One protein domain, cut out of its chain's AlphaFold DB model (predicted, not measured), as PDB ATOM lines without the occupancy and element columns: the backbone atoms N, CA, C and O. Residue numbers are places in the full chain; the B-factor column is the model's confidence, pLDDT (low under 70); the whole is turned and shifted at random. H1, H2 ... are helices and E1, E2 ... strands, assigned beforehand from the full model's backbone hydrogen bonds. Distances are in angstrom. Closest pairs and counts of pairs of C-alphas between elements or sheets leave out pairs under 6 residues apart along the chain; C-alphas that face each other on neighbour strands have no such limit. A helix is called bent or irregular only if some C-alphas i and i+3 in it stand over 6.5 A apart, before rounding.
ATOM      1  N   VAL A  29     115.660 110.351 140.002       63.09
ATOM      2  CA  VAL A  29     115.985 111.778 139.975       63.09
ATOM      3  C   VAL A  29     115.736 112.337 141.364       63.09
ATOM      4  O   VAL A  29     114.595 112.561 141.766       63.09
ATOM      5  N   ARG A  30     116.819 112.575 142.102       62.88
ATOM      6  CA  ARG A  30     116.787 113.262 143.394       62.88
ATOM      7  C   ARG A  30     117.024 114.748 143.186       62.88
ATOM      8  O   ARG A  30     117.829 115.153 142.352       62.88
ATOM      9  N   ALA A  31     116.331 115.560 143.962       62.28
ATOM     10  CA  ALA A  31     116.614 116.979 144.056       62.28
ATOM     11  C   ALA A  31     116.728 117.364 145.525       62.28
ATOM     12  O   ALA A  31     115.919 116.927 146.342       62.28
ATOM     13  N   SER A  32     117.710 118.203 145.840       51.75
ATOM     14  CA  SER A  32     117.825 118.804 147.163       51.75
ATOM     15  C   SER A  32     116.955 120.061 147.226       51.75
ATOM     16  O   SER A  32     117.057 120.927 146.353       51.75
ATOM     17  N   SER A  33     116.075 120.141 148.221       52.19
ATOM     18  CA  SER A  33     115.456 121.393 148.676       52.19
ATOM     19  C   SER A  33     115.726 121.500 150.165       52.19
ATOM     20  O   SER A  33     115.483 120.539 150.893       52.19
ATOM     21  N   ASP A  34     116.264 122.634 150.609       57.38
ATOM     22  CA  ASP A  34     116.445 122.937 152.035       57.38
ATOM     23  C   ASP A  34     117.300 121.906 152.801       57.38
ATOM     24  O   ASP A  34     117.104 121.663 153.986       57.38
ATOM     25  N   GLY A  35     118.261 121.276 152.111       64.94
ATOM     26  CA  GLY A  35     119.152 120.261 152.687       64.94
ATOM     27  C   GLY A  35     118.587 118.836 152.688       64.94
ATOM     28  O   GLY A  35     119.304 117.908 153.056       64.94
ATOM     29  N   HIS A  36     117.351 118.633 152.224       58.88
ATOM     30  CA  HIS A  36     116.728 117.317 152.120       58.88
ATOM     31  C   HIS A  36     116.719 116.816 150.676       58.88
ATOM     32  O   HIS A  36     116.177 117.465 149.777       58.88
ATOM     33  N   GLU A  37     117.276 115.625 150.451       68.62
ATOM     34  CA  GLU A  37     117.109 114.920 149.184       68.62
ATOM     35  C   GLU A  37     115.685 114.369 149.080       68.62
ATOM     36  O   GLU A  37     115.289 113.457 149.805       68.62
ATOM     37  N   VAL A  38     114.918 114.911 148.138       70.19
ATOM     38  CA  VAL A  38     113.609 114.385 147.764       70.19
ATOM     39  C   VAL A  38     113.762 113.652 146.446       70.19
ATOM     40  O   VAL A  38     114.214 114.211 145.445       70.19
ATOM     41  N   ASP A  39     113.366 112.388 146.435       76.94
ATOM     42  CA  ASP A  39     113.234 111.643 145.194       76.94
ATOM     43  C   ASP A  39     112.002 112.143 144.446       76.94
ATOM     44  O   ASP A  39     110.870 112.051 144.926       76.94
ATOM     45  N   ARG A  40     112.241 112.749 143.289       82.38
ATOM     46  CA  ARG A  40     111.208 113.400 142.494       82.38
ATOM     47  C   ARG A  40     110.600 112.472 141.457       82.38
ATOM     48  O   ARG A  40     109.527 112.803 140.947       82.38
ATOM     49  N   GLY A  41     111.225 111.330 141.169       88.50
ATOM     50  CA  GLY A  41     110.758 110.452 140.109       88.50
ATOM     51  C   GLY A  41     111.840 109.601 139.464       88.50
ATOM     52  O   GLY A  41     112.978 109.527 139.922       88.50
ATOM     53  N   ARG A  42     111.485 108.964 138.353       89.69
ATOM     54  CA  ARG A  42     112.350 108.030 137.626       89.69
ATOM     55  C   ARG A  42     112.103 108.113 136.127       89.69
ATOM     56  O   ARG A  42     110.957 108.158 135.695       89.69
ATOM     57  N   VAL A  43     113.170 108.028 135.337       91.00
ATOM     58  CA  VAL A  43     113.069 107.904 133.874       91.00
ATOM     59  C   VAL A  43     112.505 106.526 133.501       91.00
ATOM     60  O   VAL A  43     113.074 105.491 133.858       91.00
ATOM     61  N   THR A  44     111.373 106.514 132.797       91.75
ATOM     62  CA  THR A  44     110.697 105.304 132.293       91.75
ATOM     63  C   THR A  44     110.985 105.042 130.817       91.75
ATOM     64  O   THR A  44     110.882 103.901 130.378       91.75
ATOM     65  N   ALA A  45     111.396 106.065 130.065       91.12
ATOM     66  CA  ALA A  45     111.865 105.932 128.692       91.12
ATOM     67  C   ALA A  45     112.913 106.992 128.357       91.12
ATOM     68  O   ALA A  45     112.775 108.142 128.773       91.12
ATOM     69  N   TRP A  46     113.928 106.595 127.595       91.44
ATOM     70  CA  TRP A  46     115.025 107.452 127.157       91.44
ATOM     71  C   TRP A  46     115.394 107.088 125.721       91.44
ATOM     72  O   TRP A  46     116.098 106.107 125.488       91.44
ATOM     73  N   GLU A  47     114.872 107.855 124.768       92.25
ATOM     74  CA  GLU A  47     115.098 107.653 123.334       92.25
ATOM     75  C   GLU A  47     115.423 109.006 122.676       92.25
ATOM     76  O   GLU A  47     114.574 109.564 121.979       92.25
ATOM     77  N   PRO A  48     116.598 109.611 122.928       89.62
ATOM     78  CA  PRO A  48     116.962 110.876 122.295       89.62
ATOM     79  C   PRO A  48     117.100 110.741 120.766       89.62
ATOM     80  O   PRO A  48     117.561 109.703 120.293       89.62
ATOM     81  N   PRO A  49     116.731 111.774 119.983       90.50
ATOM     82  CA  PRO A  49     116.084 113.025 120.401       90.50
ATOM     83  C   PRO A  49     114.552 112.919 120.539       90.50
ATOM     84  O   PRO A  49     113.891 113.925 120.758       90.50
ATOM     85  N   HIS A  50     113.969 111.732 120.381       93.19
ATOM     86  CA  HIS A  50     112.552 111.533 120.081       93.19
ATOM     87  C   HIS A  50     111.622 111.494 121.295       93.19
ATOM     88  O   HIS A  50     110.491 111.979 121.208       93.19
ATOM     89  N   ARG A  51     112.040 110.892 122.416       94.06
ATOM     90  CA  ARG A  51     111.109 110.584 123.510       94.06
ATOM     91  C   ARG A  51     111.750 110.537 124.893       94.06
ATOM     92  O   ARG A  51     112.809 109.949 125.105       94.06
ATOM     93  N   LEU A  52     111.010 111.085 125.859       94.38
ATOM     94  CA  LEU A  52     111.264 110.986 127.292       94.38
ATOM     95  C   LEU A  52     110.000 110.510 128.019       94.38
ATOM     96  O   LEU A  52     108.917 111.071 127.850       94.38
ATOM     97  N   GLY A  53     110.152 109.496 128.864       95.38
ATOM     98  CA  GLY A  53     109.137 109.062 129.823       95.38
ATOM     99  C   GLY A  53     109.635 109.263 131.249       95.38
ATOM    100  O   GLY A  53     110.797 108.973 131.542       95.38
ATOM    101  N   TYR A  54     108.770 109.747 132.137       93.00
ATOM    102  CA  TYR A  54     109.125 110.033 133.523       93.00
ATOM    103  C   TYR A  54     107.979 109.719 134.489       93.00
ATOM    104  O   TYR A  54     106.898 110.296 134.394       93.00
ATOM    105  N   ALA A  55     108.230 108.833 135.450       93.00
ATOM    106  CA  ALA A  55     107.346 108.607 136.586       93.00
ATOM    107  C   ALA A  55     107.605 109.682 137.644       93.00
ATOM    108  O   ALA A  55     108.733 109.812 138.113       93.00
ATOM    109  N   THR A  56     106.576 110.429 138.033       90.75
ATOM    110  CA  THR A  56     106.670 111.523 139.002       90.75
ATOM    111  C   THR A  56     106.321 111.015 140.399       90.75
ATOM    112  O   THR A  56     105.249 110.464 140.615       90.75
ATOM    113  N   PHE A  57     107.190 111.258 141.380       89.25
ATOM    114  CA  PHE A  57     106.931 110.988 142.808       89.25
ATOM    115  C   PHE A  57     106.653 112.270 143.600       89.25
ATOM    116  O   PHE A  57     106.255 112.238 144.760       89.25
ATOM    117  N   LEU A  58     106.849 113.433 142.977       81.69
ATOM    118  CA  LEU A  58     106.614 114.714 143.627       81.69
ATOM    119  C   LEU A  58     105.147 114.842 144.073       81.69
ATOM    120  O   LEU A  58     104.235 114.749 143.260       81.69
ATOM    121  N   ALA A  59     104.936 115.104 145.364       81.50
ATOM    122  CA  ALA A  59     103.623 115.337 145.975       81.50
ATOM    123  C   ALA A  59     102.608 114.172 145.877       81.50
ATOM    124  O   ALA A  59     101.401 114.411 146.059       81.50
ATOM    125  N   GLN A  60     103.092 112.944 145.642       82.25
ATOM    126  CA  GLN A  60     102.298 111.716 145.518       82.25
ATOM    127  C   GLN A  60     103.060 110.465 146.011       82.25
ATOM    128  O   GLN A  60     104.284 110.526 146.145       82.25
ATOM    129  N   PRO A  61     102.366 109.349 146.315       80.44
ATOM    130  CA  PRO A  61     103.010 108.091 146.697       80.44
ATOM    131  C   PRO A  61     103.887 107.532 145.569       80.44
ATOM    132  O   PRO A  61     103.638 107.775 144.387       80.44
ATOM    133  N   ARG A  62     104.919 106.767 145.928       85.50
ATOM    134  CA  ARG A  62     105.845 106.163 144.951       85.50
ATOM    135  C   ARG A  62     105.262 104.928 144.284       85.50
ATOM    136  O   ARG A  62     105.696 104.557 143.198       85.50
ATOM    137  N   GLU A  63     104.323 104.293 144.967       88.81
ATOM    138  CA  GLU A  63     103.632 103.072 144.580       88.81
ATOM    139  C   GLU A  63     102.625 103.354 143.461       88.81
ATOM    140  O   GLU A  63     102.385 102.502 142.610       88.81
ATOM    141  N   THR A  64     102.087 104.579 143.427       90.62
ATOM    142  CA  THR A  64     101.065 105.030 142.473       90.62
ATOM    143  C   THR A  64     101.483 106.336 141.782       90.62
ATOM    144  O   THR A  64     100.792 107.356 141.882       90.62
ATOM    145  N   PRO A  65     102.631 106.348 141.077       93.12
ATOM    146  CA  PRO A  65     103.151 107.564 140.476       93.12
ATOM    147  C   PRO A  65     102.312 107.984 139.269       93.12
ATOM    148  O   PRO A  65     101.907 107.150 138.460       93.12
ATOM    149  N   SER A  66     102.119 109.289 139.092       94.44
ATOM    150  CA  SER A  66     101.695 109.821 137.799       94.44
ATOM    151  C   SER A  66     102.839 109.730 136.785       94.44
ATOM    152  O   SER A  66     104.015 109.615 137.145       94.44
ATOM    153  N   GLU A  67     102.514 109.802 135.497       94.44
ATOM    154  CA  GLU A  67     103.502 109.676 134.428       94.44
ATOM    155  C   GLU A  67     103.448 110.865 133.479       94.44
ATOM    156  O   GLU A  67     102.391 111.238 132.969       94.44
ATOM    157  N   THR A  68     104.618 111.436 133.223       95.69
ATOM    158  CA  THR A  68     104.835 112.436 132.187       95.69
ATOM    159  C   THR A  68     105.464 111.779 130.969       95.69
ATOM    160  O   THR A  68     106.444 111.042 131.092       95.69
ATOM    161  N   ARG A  69     104.925 112.067 129.787       96.44
ATOM    162  CA  ARG A  69     105.497 111.640 128.509       96.44
ATOM    163  C   ARG A  69     105.698 112.847 127.620       96.44
ATOM    164  O   ARG A  69     104.814 113.696 127.505       96.44
ATOM    165  N   VAL A  70     106.873 112.905 127.013       96.81
ATOM    166  CA  VAL A  70     107.270 113.971 126.103       96.81
ATOM    167  C   VAL A  70     107.759 113.332 124.817       96.81
ATOM    168  O   VAL A  70     108.625 112.455 124.859       96.81
ATOM    169  N   THR A  71     107.202 113.762 123.692       96.75
ATOM    170  CA  THR A  71     107.682 113.393 122.359       96.75
ATOM    171  C   THR A  71     108.068 114.640 121.585       96.75
ATOM    172  O   THR A  71     107.419 115.684 121.698       96.75
ATOM    173  N   PHE A  72     109.138 114.511 120.813       94.81
ATOM    174  CA  PHE A  72     109.716 115.564 119.995       94.81
ATOM    175  C   PHE A  72     109.610 115.149 118.532       94.81
ATOM    176  O   PHE A  72     110.112 114.096 118.135       94.81
ATOM    177  N   GLU A  73     108.949 115.977 117.737       93.50
ATOM    178  CA  GLU A  73     108.727 115.743 116.314       93.50
ATOM    179  C   GLU A  73     109.279 116.929 115.516       93.50
ATOM    180  O   GLU A  73     109.056 118.077 115.911       93.50
ATOM    181  N   PRO A  74     109.983 116.698 114.394       93.25
ATOM    182  CA  PRO A  74     110.364 117.782 113.499       93.25
ATOM    183  C   PRO A  74     109.140 118.594 113.057       93.25
ATOM    184  O   PRO A  74     108.084 118.034 112.758       93.25
ATOM    185  N   ALA A  75     109.284 119.915 113.007       91.38
ATOM    186  CA  ALA A  75     108.279 120.832 112.485       91.38
ATOM    187  C   ALA A  75     108.960 121.931 111.661       91.38
ATOM    188  O   ALA A  75     110.153 122.185 111.826       91.38
ATOM    189  N   ASP A  76     108.211 122.598 110.784       89.81
ATOM    190  CA  ASP A  76     108.765 123.677 109.965       89.81
ATOM    191  C   ASP A  76     109.359 124.777 110.854       89.81
ATOM    192  O   ASP A  76     108.663 125.381 111.673       89.81
ATOM    193  N   GLY A  77     110.666 125.007 110.713       84.94
ATOM    194  CA  GLY A  77     111.398 125.999 111.500       84.94
ATOM    195  C   GLY A  77     111.693 125.605 112.952       84.94
ATOM    196  O   GLY A  77     112.137 126.464 113.707       84.94
ATOM    197  N   GLY A  78     111.481 124.347 113.365       89.00
ATOM    198  CA  GLY A  78     111.806 123.922 114.728       89.00
ATOM    199  C   GLY A  78     111.351 122.511 115.106       89.00
ATOM    200  O   GLY A  78     111.460 121.552 114.342       89.00
ATOM    201  N   CYS A  79     110.865 122.373 116.338       92.56
ATOM    202  CA  CYS A  79     110.439 121.104 116.916       92.56
ATOM    203  C   CYS A  79     109.062 121.256 117.563       92.56
ATOM    204  O   CYS A  79     108.824 122.162 118.362       92.56
ATOM    205  N   ARG A  80     108.146 120.342 117.243       94.25
ATOM    206  CA  ARG A  80     106.876 120.194 117.945       94.25
ATOM    207  C   ARG A  80     107.089 119.301 119.158       94.25
ATOM    208  O   ARG A  80     107.434 118.129 119.031       94.25
ATOM    209  N   VAL A  81     106.803 119.846 120.336       95.31
ATOM    210  CA  VAL A  81     106.796 119.089 121.590       95.31
ATOM    211  C   VAL A  81     105.366 118.723 121.953       95.31
ATOM    212  O   VAL A  81     104.526 119.601 122.162       95.31
ATOM    213  N   ARG A  82     105.087 117.425 122.070       96.69
ATOM    214  CA  ARG A  82     103.842 116.929 122.660       96.69
ATOM    215  C   ARG A  82     104.121 116.488 124.088       96.69
ATOM    216  O   ARG A  82     104.994 115.664 124.340       96.69
ATOM    217  N   PHE A  83     103.360 117.059 125.012       96.88
ATOM    218  CA  PHE A  83     103.473 116.813 126.441       96.88
ATOM    219  C   PHE A  83     102.173 116.217 126.972       96.88
ATOM    220  O   PHE A  83     101.095 116.779 126.767       96.88
ATOM    221  N   GLU A  84     102.280 115.118 127.706       96.25
ATOM    222  CA  GLU A  84     101.159 114.475 128.381       96.25
ATOM    223  C   GLU A  84     101.500 114.221 129.842       96.25
ATOM    224  O   GLU A  84     102.572 113.709 130.154       96.25
ATOM    225  N   HIS A  85     100.553 114.523 130.731       95.38
ATOM    226  CA  HIS A  85     100.637 114.151 132.140       95.38
ATOM    227  C   HIS A  85      99.427 113.298 132.528       95.38
ATOM    228  O   HIS A  85      98.305 113.793 132.688       95.38
ATOM    229  N   GLY A  86      99.672 111.996 132.637       94.06
ATOM    230  CA  GLY A  86      98.678 110.953 132.858       94.06
ATOM    231  C   GLY A  86      99.083 110.007 133.984       94.06
ATOM    232  O   GLY A  86      99.713 110.415 134.956       94.06
ATOM    233  N   GLY A  87      98.705 108.732 133.854       92.81
ATOM    234  CA  GLY A  87      98.934 107.732 134.906       92.81
ATOM    235  C   GLY A  87      98.015 107.915 136.116       92.81
ATOM    236  O   GLY A  87      98.355 107.506 137.223       92.81
ATOM    237  N   TRP A  88      96.867 108.567 135.915       94.00
ATOM    238  CA  TRP A  88      95.903 108.811 136.980       94.00
ATOM    239  C   TRP A  88      95.097 107.541 137.275       94.00
ATOM    240  O   TRP A  88      94.425 107.013 136.390       94.00
ATOM    241  N   THR A  89      95.154 107.079 138.518       92.88
ATOM    242  CA  THR A  89      94.361 105.984 139.084       92.88
ATOM    243  C   THR A  89      93.436 106.533 140.170       92.88
ATOM    244  O   THR A  89      93.569 107.685 140.587       92.88
ATOM    245  N   ALA A  90      92.509 105.714 140.672       93.31
ATOM    246  CA  ALA A  90      91.658 106.106 141.798       93.31
ATOM    247  C   ALA A  90      92.475 106.529 143.040       93.31
ATOM    248  O   ALA A  90      92.048 107.400 143.789       93.31
ATOM    249  N   GLU A  91      93.672 105.967 143.225       90.75
ATOM    250  CA  GLU A  91      94.531 106.209 144.393       90.75
ATOM    251  C   GLU A  91      95.300 107.536 144.313       90.75
ATOM    252  O   GLU A  91      95.716 108.072 145.342       90.75
ATOM    253  N   ASN A  92      95.512 108.077 143.107       91.94
ATOM    254  CA  ASN A  92      96.282 109.308 142.904       91.94
ATOM    255  C   ASN A  92      95.498 110.435 142.200       91.94
ATOM    256  O   ASN A  92      96.034 111.535 142.047       91.94
ATOM    257  N   ALA A  93      94.235 110.211 141.819       92.19
ATOM    258  CA  ALA A  93      93.409 111.175 141.088       92.19
ATOM    259  C   ALA A  93      93.329 112.545 141.783       92.19
ATOM    260  O   ALA A  93      93.484 113.581 141.131       92.19
ATOM    261  N   ASP A  94      93.201 112.563 143.112       91.56
ATOM    262  CA  ASP A  94      93.138 113.794 143.912       91.56
ATOM    263  C   ASP A  94      94.421 114.637 143.824       91.56
ATOM    264  O   ASP A  94      94.427 115.840 144.104       91.56
ATOM    265  N   ARG A  95      95.544 114.036 143.409       91.12
ATOM    266  CA  ARG A  95      96.820 114.741 143.223       91.12
ATOM    267  C   ARG A  95      96.869 115.512 141.914       91.12
ATOM    268  O   ARG A  95      97.623 116.482 141.836       91.12
ATOM    269  N   ARG A  96      96.036 115.174 140.924       91.94
ATOM    270  CA  ARG A  96      96.016 115.824 139.603       91.94
ATOM    271  C   ARG A  96      95.856 117.341 139.694       91.94
ATOM    272  O   ARG A  96      96.502 118.074 138.947       91.94
ATOM    273  N   ALA A  97      95.060 117.829 140.648       91.69
ATOM    274  CA  ALA A  97      94.830 119.260 140.865       91.69
ATOM    275  C   ALA A  97      96.103 120.054 141.229       91.69
ATOM    276  O   ALA A  97      96.140 121.268 141.013       91.69
ATOM    277  N   LYS A  98      97.150 119.385 141.731       89.88
ATOM    278  CA  LYS A  98      98.449 119.997 142.057       89.88
ATOM    279  C   LYS A  98      99.303 120.303 140.822       89.88
ATOM    280  O   LYS A  98     100.267 121.046 140.931       89.88
ATOM    281  N   PHE A  99      98.961 119.754 139.655       90.75
ATOM    282  CA  PHE A  99      99.766 119.844 138.431       90.75
ATOM    283  C   PHE A  99      99.108 120.705 137.348       90.75
ATOM    284  O   PHE A  99      99.190 120.407 136.157       90.75
ATOM    285  N   ARG A 100      98.415 121.772 137.755       91.44
ATOM    286  CA  ARG A 100      97.714 122.673 136.826       91.44
ATOM    287  C   ARG A 100      98.628 123.706 136.163       91.44
ATOM    288  O   ARG A 100      98.219 124.319 135.186       91.44
ATOM    289  N   ASP A 101      99.869 123.833 136.630       93.69
ATOM    290  CA  ASP A 101     100.813 124.855 136.163       93.69
ATOM    291  C   ASP A 101     101.610 124.455 134.911       93.69
ATOM    292  O   ASP A 101     102.425 125.235 134.417       93.69
ATOM    293  N   TRP A 102     101.364 123.268 134.341       93.56
ATOM    294  CA  TRP A 102     102.041 122.821 133.117       93.56
ATOM    295  C   TRP A 102     101.988 123.827 131.961       93.56
ATOM    296  O   TRP A 102     103.035 124.052 131.355       93.56
ATOM    297  N   PRO A 103     100.859 124.505 131.666       94.94
ATOM    298  CA  PRO A 103     100.834 125.522 130.619       94.94
ATOM    299  C   PRO A 103     101.837 126.661 130.851       94.94
ATOM    300  O   PRO A 103     102.428 127.154 129.896       94.94
ATOM    301  N   LEU A 104     102.069 127.069 132.104       95.25
ATOM    302  CA  LEU A 104     103.062 128.096 132.432       95.25
ATOM    303  C   LEU A 104     104.489 127.577 132.222       95.25
ATOM    304  O   LEU A 104     105.314 128.273 131.630       95.25
ATOM    305  N   LEU A 105     104.778 126.359 132.689       94.06
ATOM    306  CA  LEU A 105     106.099 125.739 132.549       94.06
ATOM    307  C   LEU A 105     106.460 125.500 131.078       94.06
ATOM    308  O   LEU A 105     107.566 125.836 130.664       94.06
ATOM    309  N   LEU A 106     105.518 124.996 130.275       94.69
ATOM    310  CA  LEU A 106     105.723 124.734 128.848       94.69
ATOM    311  C   LEU A 106     105.901 126.025 128.039       94.69
ATOM    312  O   LEU A 106     106.729 126.061 127.136       94.69
ATOM    313  N   ARG A 107     105.199 127.110 128.397       94.88
ATOM    314  CA  ARG A 107     105.432 128.435 127.793       94.88
ATOM    315  C   ARG A 107     106.840 128.954 128.077       94.88
ATOM    316  O   ARG A 107     107.487 129.470 127.176       94.88
ATOM    317  N   ARG A 108     107.321 128.811 129.316       95.38
ATOM    318  CA  ARG A 108     108.690 129.212 129.685       95.38
ATOM    319  C   ARG A 108     109.743 128.363 128.983       95.38
ATOM    320  O   ARG A 108     110.747 128.904 128.549       95.38
ATOM    321  N   PHE A 109     109.506 127.058 128.871       92.81
ATOM    322  CA  PHE A 109     110.369 126.161 128.112       92.81
ATOM    323  C   PHE A 109     110.462 126.586 126.640       92.81
ATOM    324  O   PHE A 109     111.569 126.734 126.141       92.81
ATOM    325  N   ALA A 110     109.327 126.841 125.979       91.50
ATOM    326  CA  ALA A 110     109.308 127.291 124.587       91.50
ATOM    327  C   ALA A 110     110.086 128.604 124.402       91.50
ATOM    328  O   ALA A 110     110.979 128.665 123.571       91.50
ATOM    329  N   ALA A 111     109.844 129.601 125.260       92.06
ATOM    330  CA  ALA A 111     110.558 130.876 125.199       92.06
ATOM    331  C   ALA A 111     112.081 130.739 125.397       92.06
ATOM    332  O   ALA A 111     112.840 131.520 124.842       92.06
ATOM    333  N   LEU A 112     112.538 129.765 126.194       92.19
ATOM    334  CA  LEU A 112     113.969 129.479 126.358       92.19
ATOM    335  C   LEU A 112     114.576 128.751 125.153       92.19
ATOM    336  O   LEU A 112     115.779 128.853 124.957       92.19
ATOM    337  N   ALA A 113     113.778 127.994 124.398       86.44
ATOM    338  CA  ALA A 113     114.235 127.244 123.228       86.44
ATOM    339  C   ALA A 113     114.336 128.109 121.959       86.44
ATOM    340  O   ALA A 113     114.993 127.703 121.006       86.44
ATOM    341  N   ASP A 114     113.709 129.289 121.959       79.81
ATOM    342  CA  ASP A 114     113.766 130.273 120.869       79.81
ATOM    343  C   ASP A 114     115.051 131.144 120.897       79.81
ATOM    344  O   ASP A 114     115.173 132.094 120.118       79.81
ATOM    345  N   HIS A 115     116.005 130.852 121.793       56.97
ATOM    346  CA  HIS A 115     117.265 131.586 121.996       56.97
ATOM    347  C   HIS A 115     118.491 130.693 121.788       56.97
ATOM    348  O   HIS A 115     119.485 131.217 121.235       56.97
TER     349      HIS A 115
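What this domain is: This is residues 29 to 115 of the 115 residues of an uncharacterized protein of Myxococcaceae bacterium (UniProt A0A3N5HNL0). A five-stranded antiparallel sheet, twisted and curled like part of a barrel, makes an open trough, and two helices in a row, H1 and H2, follow its E5 edge. At the opposite edge, E1 and residues 36 to 41 of E2 make a hairpin end that reaches away from E4 and E5. The printed part has 87 residues, with five named strands and then two named helices, in the order E1 E2 E3 E4 E5 H1 H2; the sheet runs in that same strand order, and the class is mixed, helices and strands. The whole is only just loose, close to compact, with a radius of gyration of the C-alphas of 14.5 A, and it spans 41 by 32 by 25 A.

Where its parts are: E1 is residues 29 to 33, 13.0 A long, and begins at C-alpha 29 at (115.985, 111.778, 139.975). E2, residues 36 to 47, is the longest strand at 30.4 A and bends by 61 degrees at residue 44. E3 is residues 51 to 56, 16.1 A. E4, residues 66 to 75, measures 28.4 A, and E5, residues 78 to 86, measures 25.9 A, ending at C-alpha 86 at (98.678, 110.953, 132.858). H1 is residues 93 to 99, 11.1 A; it is neither bent nor irregular, but only just, with C-alphas 94 and 97 6.5 A apart. H2 is residues 102 to 113, 16.3 A, and ends at C-alpha 113 at (114.235, 127.244, 123.228).

How they stand to each other: The five strands form a meander, each strand the antiparallel neighbour of the one before, and each successive pair is a hairpin. E3 and E4 stand at 161 degrees, with N 54 and O 68 within hydrogen-bond range at 2.9 A. E4 and E5 stand at 163 degrees, with N 71 and O 82 at 3.0 A. E2 and E3 stand at 149 degrees, with N 44 and O 53 at 2.8 A. E1 and E2 stand at 152 degrees, with N 31 and O 38 at 2.9 A. The pairing is staggered: residues 36 to 41 of E2 pair with E1, and residues 41 to 47 with E3. E1 and E5 are edge strands and are apart. H1 and H2 are on the sheet, but each only grazes it; H2 and E5 are near each other, with 9 pairs of C-alphas within 10 A. H1 and H2 meet only through their link. Every O i to N i+4 pair is within range in H2, but 0 of 3 in H1, where 3 of 4 O i to N i+3 pairs are.

The domain as a whole: The C-alphas farthest apart, those of Gly 35 and Asp 76, are 44.1 A apart. The printed part has no cut and no long link; the links from E3 to E4 and from E5 to H1 are short, the others tight. Mean pLDDT of the printed part is 87.6, with residues 29 to 37 and residue 115, the chain's last, under 70.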